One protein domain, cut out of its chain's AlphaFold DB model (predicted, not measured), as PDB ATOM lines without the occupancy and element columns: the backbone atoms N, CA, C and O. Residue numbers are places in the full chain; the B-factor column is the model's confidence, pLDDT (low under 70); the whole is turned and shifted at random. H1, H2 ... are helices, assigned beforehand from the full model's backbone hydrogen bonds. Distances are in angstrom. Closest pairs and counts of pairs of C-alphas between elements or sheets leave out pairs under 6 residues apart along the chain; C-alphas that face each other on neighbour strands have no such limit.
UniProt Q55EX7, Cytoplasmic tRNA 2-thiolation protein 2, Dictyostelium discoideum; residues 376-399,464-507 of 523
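AT A GLANCE: This is residues 376 to 399 and 464 to 507 of the 523 residues of the protein "Cytoplasmic tRNA 2-thiolation protein 2" of Dictyostelium discoideum (UniProt Q55EX7). A long helix, H3, makes one side of the domain and is crossed in its later part, at about a right angle, by a second helix, H1, while a short helix, H2, sits away from H3 on the far side of a link that folds back to where H3 begins. The unnamed residues 464 to 470 run through the middle between the three helices, while the link of residues 479 to 487 loops round the outside from H2 to H3. The printed part has 68 residues with three named helices, in the order H1, H2, H3 along the chain, and no named strand; the class is all helix. The whole is compact, with a radius of gyration of the C-alphas of 12.2 A, and elongated in outline, with spans of 37 by 22 by 22 A.

IN THESE COORDINATES: H3, the longest helix, holds residues 488 to 507 and measures 28.8 A from first to last C-alpha; it begins with C-alpha 488 at (8.917, 36.565, 18.112) and ends with C-alpha 507 at (23.967, 49.051, -3.095). H1 holds residues 384 to 399 and measures 22.4 A, starting from C-alpha 384 at (6.336, 41.769, -7.536). H2 is the shortest, residues 471 to 478, and measures 10.7 A.

HOW THE PARTS SIT: H3 touches H1, and their lines are about perpendicular, at 74 degrees. Their closest C-alphas are those of Gln 502 and Ile 394, 6.7 A apart. H3 touches H1 with residues 498 to 502 alone, and H1 touches H3 with residues 391 to 394 alone. The centres of H1 and H3 are 12.0 A apart. H1 and H2 are close but not clearly touching, and the closest C-alphas of the two, those of Glu 386 and Tyr 471, are 7.9 A apart. H1 and H2 run the same way at a steep tilt of 58 degrees, with 18.2 A from centre to centre. H2 and H3 are apart, though they follow each other in the chain. In H1, H2 and H3 every pair of backbone O of residue i and N of residue i+4 is within hydrogen-bond range.

THE WHOLE: The two C-alphas farthest apart are those of Lys 481 and Ile 507, at 39.6 A. The first and last printed C-alphas, those of Ser 376 and Ile 507, are 22.9 A apart. Residues 400 to 463 are not printed, and C-alphas 399 and 464 stand 21.0 A apart across this cut, which lies in the link from H1 to H2. The link from H2 to H3 has 9 residues and is short. The mean pLDDT of the printed part is 88.9, and no printed residue is under 70.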
ATOM      1  N   SER A 376       6.901  37.680   6.246       93.24
ATOM      2  CA  SER A 376       7.402  37.477   7.613       93.24
ATOM      3  C   SER A 376       6.615  36.453   8.442       93.24
ATOM      4  O   SER A 376       7.150  35.945   9.424       93.24
ATOM      5  N   ILE A 377       5.361  36.152   8.072       94.24
ATOM      6  CA  ILE A 377       4.492  35.201   8.789       94.24
ATOM      7  C   ILE A 377       4.601  33.788   8.213       94.24
ATOM      8  O   ILE A 377       4.878  32.846   8.952       94.24
ATOM      9  N   CYS A 378       4.342  33.627   6.913       92.28
ATOM     10  CA  CYS A 378       4.221  32.311   6.278       92.28
ATOM     11  C   CYS A 378       5.457  31.880   5.477       92.28
ATOM     12  O   CYS A 378       5.441  30.802   4.883       92.28
ATOM     13  N   SER A 379       6.483  32.733   5.396       89.74
ATOM     14  CA  SER A 379       7.738  32.500   4.663       89.74
ATOM     15  C   SER A 379       7.562  32.215   3.163       89.74
ATOM     16  O   SER A 379       8.494  31.776   2.493       89.74
ATOM     17  N   SER A 380       6.374  32.479   2.606       88.17
ATOM     18  CA  SER A 380       6.117  32.394   1.163       88.17
ATOM     19  C   SER A 380       6.737  33.593   0.438       88.17
ATOM     20  O   SER A 380       6.739  34.683   1.016       88.17
ATOM     21  N   PRO A 381       7.217  33.436  -0.807       88.12
ATOM     22  CA  PRO A 381       7.742  34.554  -1.587       88.12
ATOM     23  C   PRO A 381       6.667  35.626  -1.803       88.12
ATOM     24  O   PRO A 381       5.494  35.307  -2.026       88.12
ATOM     25  N   LEU A 382       7.071  36.891  -1.709       89.34
ATOM     26  CA  LEU A 382       6.227  38.041  -2.014       89.34
ATOM     27  C   LEU A 382       6.087  38.203  -3.525       89.34
ATOM     28  O   LEU A 382       7.002  37.914  -4.284       89.34
ATOM     29  N   THR A 383       4.936  38.692  -3.967       88.34
ATOM     30  CA  THR A 383       4.696  39.056  -5.365       88.34
ATOM     31  C   THR A 383       5.455  40.329  -5.742       88.34
ATOM     32  O   THR A 383       5.773  41.163  -4.893       88.34
ATOM     33  N   SER A 384       5.680  40.550  -7.039       87.73
ATOM     34  CA  SER A 384       6.336  41.769  -7.536       87.73
ATOM     35  C   SER A 384       5.617  43.059  -7.115       87.73
ATOM     36  O   SER A 384       6.263  44.069  -6.843       87.73
ATOM     37  N   ALA A 385       4.285  43.039  -7.010       88.65
ATOM     38  CA  ALA A 385       3.500  44.175  -6.526       88.65
ATOM     39  C   ALA A 385       3.724  44.456  -5.027       88.65
ATOM     40  O   ALA A 385       3.784  45.616  -4.612       88.65
ATOM     41  N   GLU A 386       3.873  43.409  -4.216       90.98
ATOM     42  CA  GLU A 386       4.165  43.525  -2.783       90.98
ATOM     43  C   GLU A 386       5.592  44.022  -2.544       90.98
ATOM     44  O   GLU A 386       5.783  44.918  -1.726       90.98
ATOM     45  N   ILE A 387       6.568  43.532  -3.317       90.38
ATOM     46  CA  ILE A 387       7.962  43.998  -3.259       90.38
ATOM     47  C   ILE A 387       8.045  45.488  -3.601       90.38
ATOM     48  O   ILE A 387       8.588  46.262  -2.820       90.38
ATOM     49  N   LYS A 388       7.412  45.928  -4.698       90.71
ATOM     50  CA  LYS A 388       7.358  47.355  -5.068       90.71
ATOM     51  C   LYS A 388       6.712  48.223  -3.982       90.71
ATOM     52  O   LYS A 388       7.131  49.358  -3.766       90.71
ATOM     53  N   SER A 389       5.685  47.704  -3.307       90.19
ATOM     54  CA  SER A 389       5.016  48.416  -2.208       90.19
ATOM     55  C   SER A 389       5.937  48.565  -0.992       90.19
ATOM     56  O   SER A 389       6.005  49.646  -0.408       90.19
ATOM     57  N   LEU A 390       6.686  47.512  -0.654       90.36
ATOM     58  CA  LEU A 390       7.688  47.523   0.411       90.36
ATOM     59  C   LEU A 390       8.836  48.495   0.108       90.36
ATOM     60  O   LEU A 390       9.166  49.330   0.950       90.36
ATOM     61  N   GLU A 391       9.405  48.425  -1.097       89.02
ATOM     62  CA  GLU A 391      10.495  49.302  -1.534       89.02
ATOM     63  C   GLU A 391      10.070  50.770  -1.493       89.02
ATOM     64  O   GLU A 391      10.792  51.603  -0.948       89.02
ATOM     65  N   LYS A 392       8.858  51.095  -1.960       88.90
ATOM     66  CA  LYS A 392       8.325  52.460  -1.894       88.90
ATOM     67  C   LYS A 392       8.286  53.007  -0.464       88.90
ATOM     68  O   LYS A 392       8.728  54.130  -0.239       88.90
ATOM     69  N   VAL A 393       7.806  52.221   0.503       87.23
ATOM     70  CA  VAL A 393       7.766  52.642   1.917       87.23
ATOM     71  C   VAL A 393       9.170  52.896   2.466       87.23
ATOM     72  O   VAL A 393       9.374  53.831   3.240       87.23
ATOM     73  N   ILE A 394      10.151  52.095   2.054       85.63
ATOM     74  CA  ILE A 394      11.547  52.285   2.457       85.63
ATOM     75  C   ILE A 394      12.119  53.573   1.855       85.63
ATOM     76  O   ILE A 394      12.730  54.356   2.585       85.63
ATOM     77  N   LEU A 395      11.882  53.836   0.564       85.18
ATOM     78  CA  LEU A 395      12.298  55.088  -0.077       85.18
ATOM     79  C   LEU A 395      11.662  56.313   0.597       85.18
ATOM     80  O   LEU A 395      12.354  57.296   0.863       85.18
ATOM     81  N   ASP A 396      10.366  56.256   0.906       84.81
ATOM     82  CA  ASP A 396       9.651  57.351   1.567       84.81
ATOM     83  C   ASP A 396      10.216  57.626   2.974       84.81
ATOM     84  O   ASP A 396      10.440  58.784   3.341       84.81
ATOM     85  N   ASN A 397      10.537  56.577   3.740       83.60
ATOM     86  CA  ASN A 397      11.165  56.709   5.057       83.60
ATOM     87  C   ASN A 397      12.576  57.317   4.972       83.60
ATOM     88  O   ASN A 397      12.889  58.237   5.730       83.60
ATOM     89  N   ASN A 398      13.404  56.868   4.025       80.55
ATOM     90  CA  ASN A 398      14.752  57.412   3.822       80.55
ATOM     91  C   ASN A 398      14.710  58.890   3.394       80.55
ATOM     92  O   ASN A 398      15.495  59.711   3.874       80.55
ATOM     93  N   ASN A 399      13.751  59.263   2.543       79.88
ATOM     94  CA  ASN A 399      13.544  60.651   2.131       79.88
ATOM     95  C   ASN A 399      13.113  61.559   3.294       79.88
ATOM     96  O   ASN A 399      13.533  62.717   3.347       79.88
ATOM     97  N   VAL A 464       5.211  44.849  13.707       83.63
ATOM     98  CA  VAL A 464       5.444  44.232  12.392       83.63
ATOM     99  C   VAL A 464       5.047  45.233  11.306       83.63
ATOM    100  O   VAL A 464       3.926  45.748  11.329       83.63
ATOM    101  N   ASN A 465       5.945  45.515  10.360       87.81
ATOM    102  CA  ASN A 465       5.598  46.366   9.229       87.81
ATOM    103  C   ASN A 465       4.665  45.587   8.293       87.81
ATOM    104  O   ASN A 465       4.988  44.492   7.840       87.81
ATOM    105  N   LYS A 466       3.488  46.146   7.997       90.17
ATOM    106  CA  LYS A 466       2.467  45.482   7.175       90.17
ATOM    107  C   LYS A 466       2.960  45.170   5.763       90.17
ATOM    108  O   LYS A 466       2.491  44.197   5.183       90.17
ATOM    109  N   GLU A 467       3.899  45.948   5.225       91.64
ATOM    110  CA  GLU A 467       4.442  45.724   3.881       91.64
ATOM    111  C   GLU A 467       5.405  44.536   3.793       91.64
ATOM    112  O   GLU A 467       5.697  44.078   2.694       91.64
ATOM    113  N   THR A 468       5.834  43.957   4.920       93.12
ATOM    114  CA  THR A 468       6.632  42.717   4.922       93.12
ATOM    115  C   THR A 468       5.771  41.452   4.843       93.12
ATOM    116  O   THR A 468       6.269  40.333   4.988       93.12
ATOM    117  N   LEU A 469       4.458  41.605   4.655       94.01
ATOM    118  CA  LEU A 469       3.483  40.520   4.633       94.01
ATOM    119  C   LEU A 469       2.892  40.344   3.233       94.01
ATOM    120  O   LEU A 469       2.548  41.323   2.572       94.01
ATOM    121  N   CYS A 470       2.674  39.095   2.822       92.28
ATOM    122  CA  CYS A 470       1.868  38.813   1.635       92.28
ATOM    123  C   CYS A 470       0.389  39.147   1.881       92.28
ATOM    124  O   CYS A 470      -0.068  39.222   3.025       92.28
ATOM    125  N   TYR A 471      -0.387  39.284   0.812       92.41
ATOM    126  CA  TYR A 471      -1.788  39.690   0.814       92.41
ATOM    127  C   TYR A 471      -2.639  38.896   1.810       92.41
ATOM    128  O   TYR A 471      -3.328  39.474   2.652       92.41
ATOM    129  N   SER A 472      -2.543  37.565   1.793       91.74
ATOM    130  CA  SER A 472      -3.293  36.720   2.728       91.74
ATOM    131  C   SER A 472      -2.868  36.926   4.179       91.74
ATOM    132  O   SER A 472      -3.703  36.928   5.079       91.74
ATOM    133  N   CYS A 473      -1.573  37.129   4.420       94.19
ATOM    134  CA  CYS A 473      -1.055  37.402   5.755       94.19
ATOM    135  C   CYS A 473      -1.407  38.818   6.227       94.19
ATOM    136  O   CYS A 473      -1.615  38.998   7.421       94.19
ATOM    137  N   LYS A 474      -1.568  39.798   5.324       93.68
ATOM    138  CA  LYS A 474      -2.138  41.120   5.640       93.68
ATOM    139  C   LYS A 474      -3.593  40.996   6.100       93.68
ATOM    140  O   LYS A 474      -3.971  41.629   7.085       93.68
ATOM    141  N   ILE A 475      -4.400  40.163   5.433       93.08
ATOM    142  CA  ILE A 475      -5.786  39.881   5.851       93.08
ATOM    143  C   ILE A 475      -5.806  39.219   7.228       93.08
ATOM    144  O   ILE A 475      -6.512  39.699   8.112       93.08
ATOM    145  N   LEU A 476      -5.003  38.169   7.423       92.85
ATOM    146  CA  LEU A 476      -4.872  37.482   8.708       92.85
ATOM    147  C   LEU A 476      -4.435  38.449   9.815       92.85
ATOM    148  O   LEU A 476      -5.013  38.458  10.894       92.85
ATOM    149  N   TYR A 477      -3.447  39.303   9.548       92.35
ATOM    150  CA  TYR A 477      -2.952  40.282  10.514       92.35
ATOM    151  C   TYR A 477      -4.012  41.333  10.885       92.35
ATOM    152  O   TYR A 477      -4.059  41.793  12.022       92.35
ATOM    153  N   ARG A 478      -4.893  41.704   9.947       92.02
ATOM    154  CA  ARG A 478      -6.022  42.614  10.207       92.02
ATOM    155  C   ARG A 478      -7.133  41.962  11.039       92.02
ATOM    156  O   ARG A 478      -7.935  42.678  11.623       92.02
ATOM    157  N   ASP A 479      -7.193  40.635  11.082       92.10
ATOM    158  CA  ASP A 479      -8.234  39.885  11.792       92.10
ATOM    159  C   ASP A 479      -8.075  39.898  13.325       92.10
ATOM    160  O   ASP A 479      -8.993  39.520  14.055       92.10
ATOM    161  N   PHE A 480      -6.921  40.342  13.833       89.84
ATOM    162  CA  PHE A 480      -6.712  40.532  15.265       89.84
ATOM    163  C   PHE A 480      -7.565  41.695  15.799       89.84
ATOM    164  O   PHE A 480      -7.465  42.825  15.328       89.84
ATOM    165  N   LYS A 481      -8.373  41.430  16.835       86.01
ATOM    166  CA  LYS A 481      -9.253  42.425  17.489       86.01
ATOM    167  C   LYS A 481      -8.507  43.533  18.242       86.01
ATOM    168  O   LYS A 481      -9.069  44.595  18.491       86.01
ATOM    169  N   SER A 482      -7.274  43.268  18.657       80.15
ATOM    170  CA  SER A 482      -6.428  44.156  19.463       80.15
ATOM    171  C   SER A 482      -5.008  44.193  18.899       80.15
ATOM    172  O   SER A 482      -4.719  43.502  17.924       80.15
ATOM    173  N   THR A 483      -4.103  44.962  19.521       76.15
ATOM    174  CA  THR A 483      -2.672  44.933  19.173       76.15
ATOM    175  C   THR A 483      -2.185  43.485  19.127       76.15
ATOM    176  O   THR A 483      -2.254  42.798  20.154       76.15
ATOM    177  N   PRO A 484      -1.746  42.996  17.959       75.08
ATOM    178  CA  PRO A 484      -1.546  41.575  17.767       75.08
ATOM    179  C   PRO A 484      -0.301  41.126  18.533       75.08
ATOM    180  O   PRO A 484       0.818  41.572  18.260       75.08
ATOM    181  N   ASN A 485      -0.503  40.249  19.518       82.21
ATOM    182  CA  ASN A 485       0.594  39.606  20.229       82.21
ATOM    183  C   ASN A 485       1.068  38.410  19.402       82.21
ATOM    184  O   ASN A 485       0.438  37.361  19.423       82.21
ATOM    185  N   ILE A 486       2.124  38.600  18.617       86.51
ATOM    186  CA  ILE A 486       2.586  37.636  17.615       86.51
ATOM    187  C   ILE A 486       3.899  36.988  18.057       86.51
ATOM    188  O   ILE A 486       4.698  37.622  18.751       86.51
ATOM    189  N   ALA A 487       4.136  35.751  17.604       91.78
ATOM    190  CA  ALA A 487       5.373  35.022  17.843       91.78
ATOM    191  C   ALA A 487       6.631  35.847  17.482       91.78
ATOM    192  O   ALA A 487       6.636  36.554  16.464       91.78
ATOM    193  N   PRO A 488       7.716  35.743  18.276       91.99
ATOM    194  CA  PRO A 488       8.917  36.565  18.112       91.99
ATOM    195  C   PRO A 488       9.542  36.505  16.713       91.99
ATOM    196  O   PRO A 488       9.938  37.547  16.185       91.99
ATOM    197  N   TYR A 489       9.542  35.323  16.081       93.34
ATOM    198  CA  TYR A 489      10.150  35.112  14.762       93.34
ATOM    199  C   TYR A 489       9.565  36.040  13.684       93.34
ATOM    200  O   TYR A 489      10.260  36.447  12.763       93.34
ATOM    201  N   ILE A 490       8.292  36.429  13.803       94.20
ATOM    202  CA  ILE A 490       7.630  37.277  12.803       94.20
ATOM    203  C   ILE A 490       8.182  38.702  12.862       94.20
ATOM    204  O   ILE A 490       8.352  39.348  11.826       94.20
ATOM    205  N   LYS A 491       8.484  39.198  14.066       92.36
ATOM    206  CA  LYS A 491       9.113  40.515  14.248       92.36
ATOM    207  C   LYS A 491      10.548  40.501  13.735       92.36
ATOM    208  O   LYS A 491      10.954  41.448  13.067       92.36
ATOM    209  N   GLU A 492      11.281  39.426  14.013       92.20
ATOM    210  CA  GLU A 492      12.644  39.221  13.521       92.20
ATOM    211  C   GLU A 492      12.686  39.175  11.990       92.20
ATOM    212  O   GLU A 492      13.380  39.985  11.381       92.20
ATOM    213  N   ASN A 493      11.842  38.350  11.368       93.02
ATOM    214  CA  ASN A 493      11.719  38.260   9.913       93.02
ATOM    215  C   ASN A 493      11.311  39.596   9.276       93.02
ATOM    216  O   ASN A 493      11.805  39.953   8.211       93.02
ATOM    217  N   SER A 494      10.402  40.349   9.908       93.45
ATOM    218  CA  SER A 494       9.984  41.671   9.417       93.45
ATOM    219  C   SER A 494      11.146  42.665   9.450       93.45
ATOM    220  O   SER A 494      11.394  43.354   8.462       93.45
ATOM    221  N   LYS A 495      11.913  42.690  10.548       92.13
ATOM    222  CA  LYS A 495      13.112  43.525  10.669       92.13
ATOM    223  C   LYS A 495      14.170  43.127   9.642       92.13
ATOM    224  O   LYS A 495      14.672  44.003   8.947       92.13
ATOM    225  N   GLN A 496      14.471  41.834   9.526       91.02
ATOM    226  CA  GLN A 496      15.461  41.321   8.583       91.02
ATOM    227  C   GLN A 496      15.092  41.679   7.142       91.02
ATOM    228  O   GLN A 496      15.947  42.124   6.382       91.02
ATOM    229  N   LEU A 497      13.815  41.558   6.772       91.27
ATOM    230  CA  LEU A 497      13.371  41.907   5.429       91.27
ATOM    231  C   LEU A 497      13.524  43.405   5.133       91.27
ATOM    232  O   LEU A 497      13.996  43.771   4.057       91.27
ATOM    233  N   LEU A 498      13.167  44.268   6.090       90.68
ATOM    234  CA  LEU A 498      13.366  45.712   5.958       90.68
ATOM    235  C   LEU A 498      14.848  46.055   5.799       90.68
ATOM    236  O   LEU A 498      15.186  46.823   4.904       90.68
ATOM    237  N   THR A 499      15.726  45.446   6.602       88.97
ATOM    238  CA  THR A 499      17.174  45.677   6.499       88.97
ATOM    239  C   THR A 499      17.741  45.170   5.177       88.97
ATOM    240  O   THR A 499      18.515  45.876   4.544       88.97
ATOM    241  N   THR A 500      17.328  43.987   4.709       87.58
ATOM    242  CA  THR A 500      17.779  43.435   3.422       87.58
ATOM    243  C   THR A 500      17.347  44.323   2.261       87.58
ATOM    244  O   THR A 500      18.128  44.564   1.347       87.58
ATOM    245  N   SER A 501      16.120  44.845   2.301       86.79
ATOM    246  CA  SER A 501      15.610  45.733   1.257       86.79
ATOM    247  C   SER A 501      16.261  47.122   1.299       86.79
ATOM    248  O   SER A 501      16.602  47.665   0.250       86.79
ATOM    249  N   GLN A 502      16.520  47.672   2.492       87.65
ATOM    250  CA  GLN A 502      17.311  48.898   2.660       87.65
ATOM    251  C   GLN A 502      18.714  48.744   2.073       87.65
ATOM    252  O   GLN A 502      19.102  49.540   1.223       87.65
ATOM    253  N   LEU A 503      19.425  47.675   2.443       86.47
ATOM    254  CA  LEU A 503      20.755  47.381   1.915       86.47
ATOM    255  C   LEU A 503      20.732  47.196   0.395       86.47
ATOM    256  O   LEU A 503      21.581  47.757  -0.289       86.47
ATOM    257  N   LYS A 504      19.745  46.468  -0.151       84.64
ATOM    258  CA  LYS A 504      19.595  46.281  -1.604       84.64
ATOM    259  C   LYS A 504      19.411  47.617  -2.331       84.64
ATOM    260  O   LYS A 504      19.986  47.795  -3.396       84.64
ATOM    261  N   ASN A 505      18.654  48.550  -1.752       82.66
ATOM    262  CA  ASN A 505      18.483  49.892  -2.309       82.66
ATOM    263  C   ASN A 505      19.767  50.731  -2.229       82.66
ATOM    264  O   ASN A 505      20.067  51.444  -3.177       82.66
ATOM    265  N   GLU A 506      20.528  50.640  -1.136       84.77
ATOM    266  CA  GLU A 506      21.784  51.387  -0.957       84.77
ATOM    267  C   GLU A 506      22.901  50.912  -1.891       84.77
ATOM    268  O   GLU A 506      23.697  51.722  -2.360       84.77
ATOM    269  N   ILE A 507      22.955  49.610  -2.189       85.22
ATOM    270  CA  ILE A 507      23.967  49.051  -3.095       85.22
ATOM    271  C   ILE A 507      23.523  49.032  -4.558       85.22
ATOM    272  O   ILE A 507      24.335  48.686  -5.410       85.22
TER     273      ILE A 507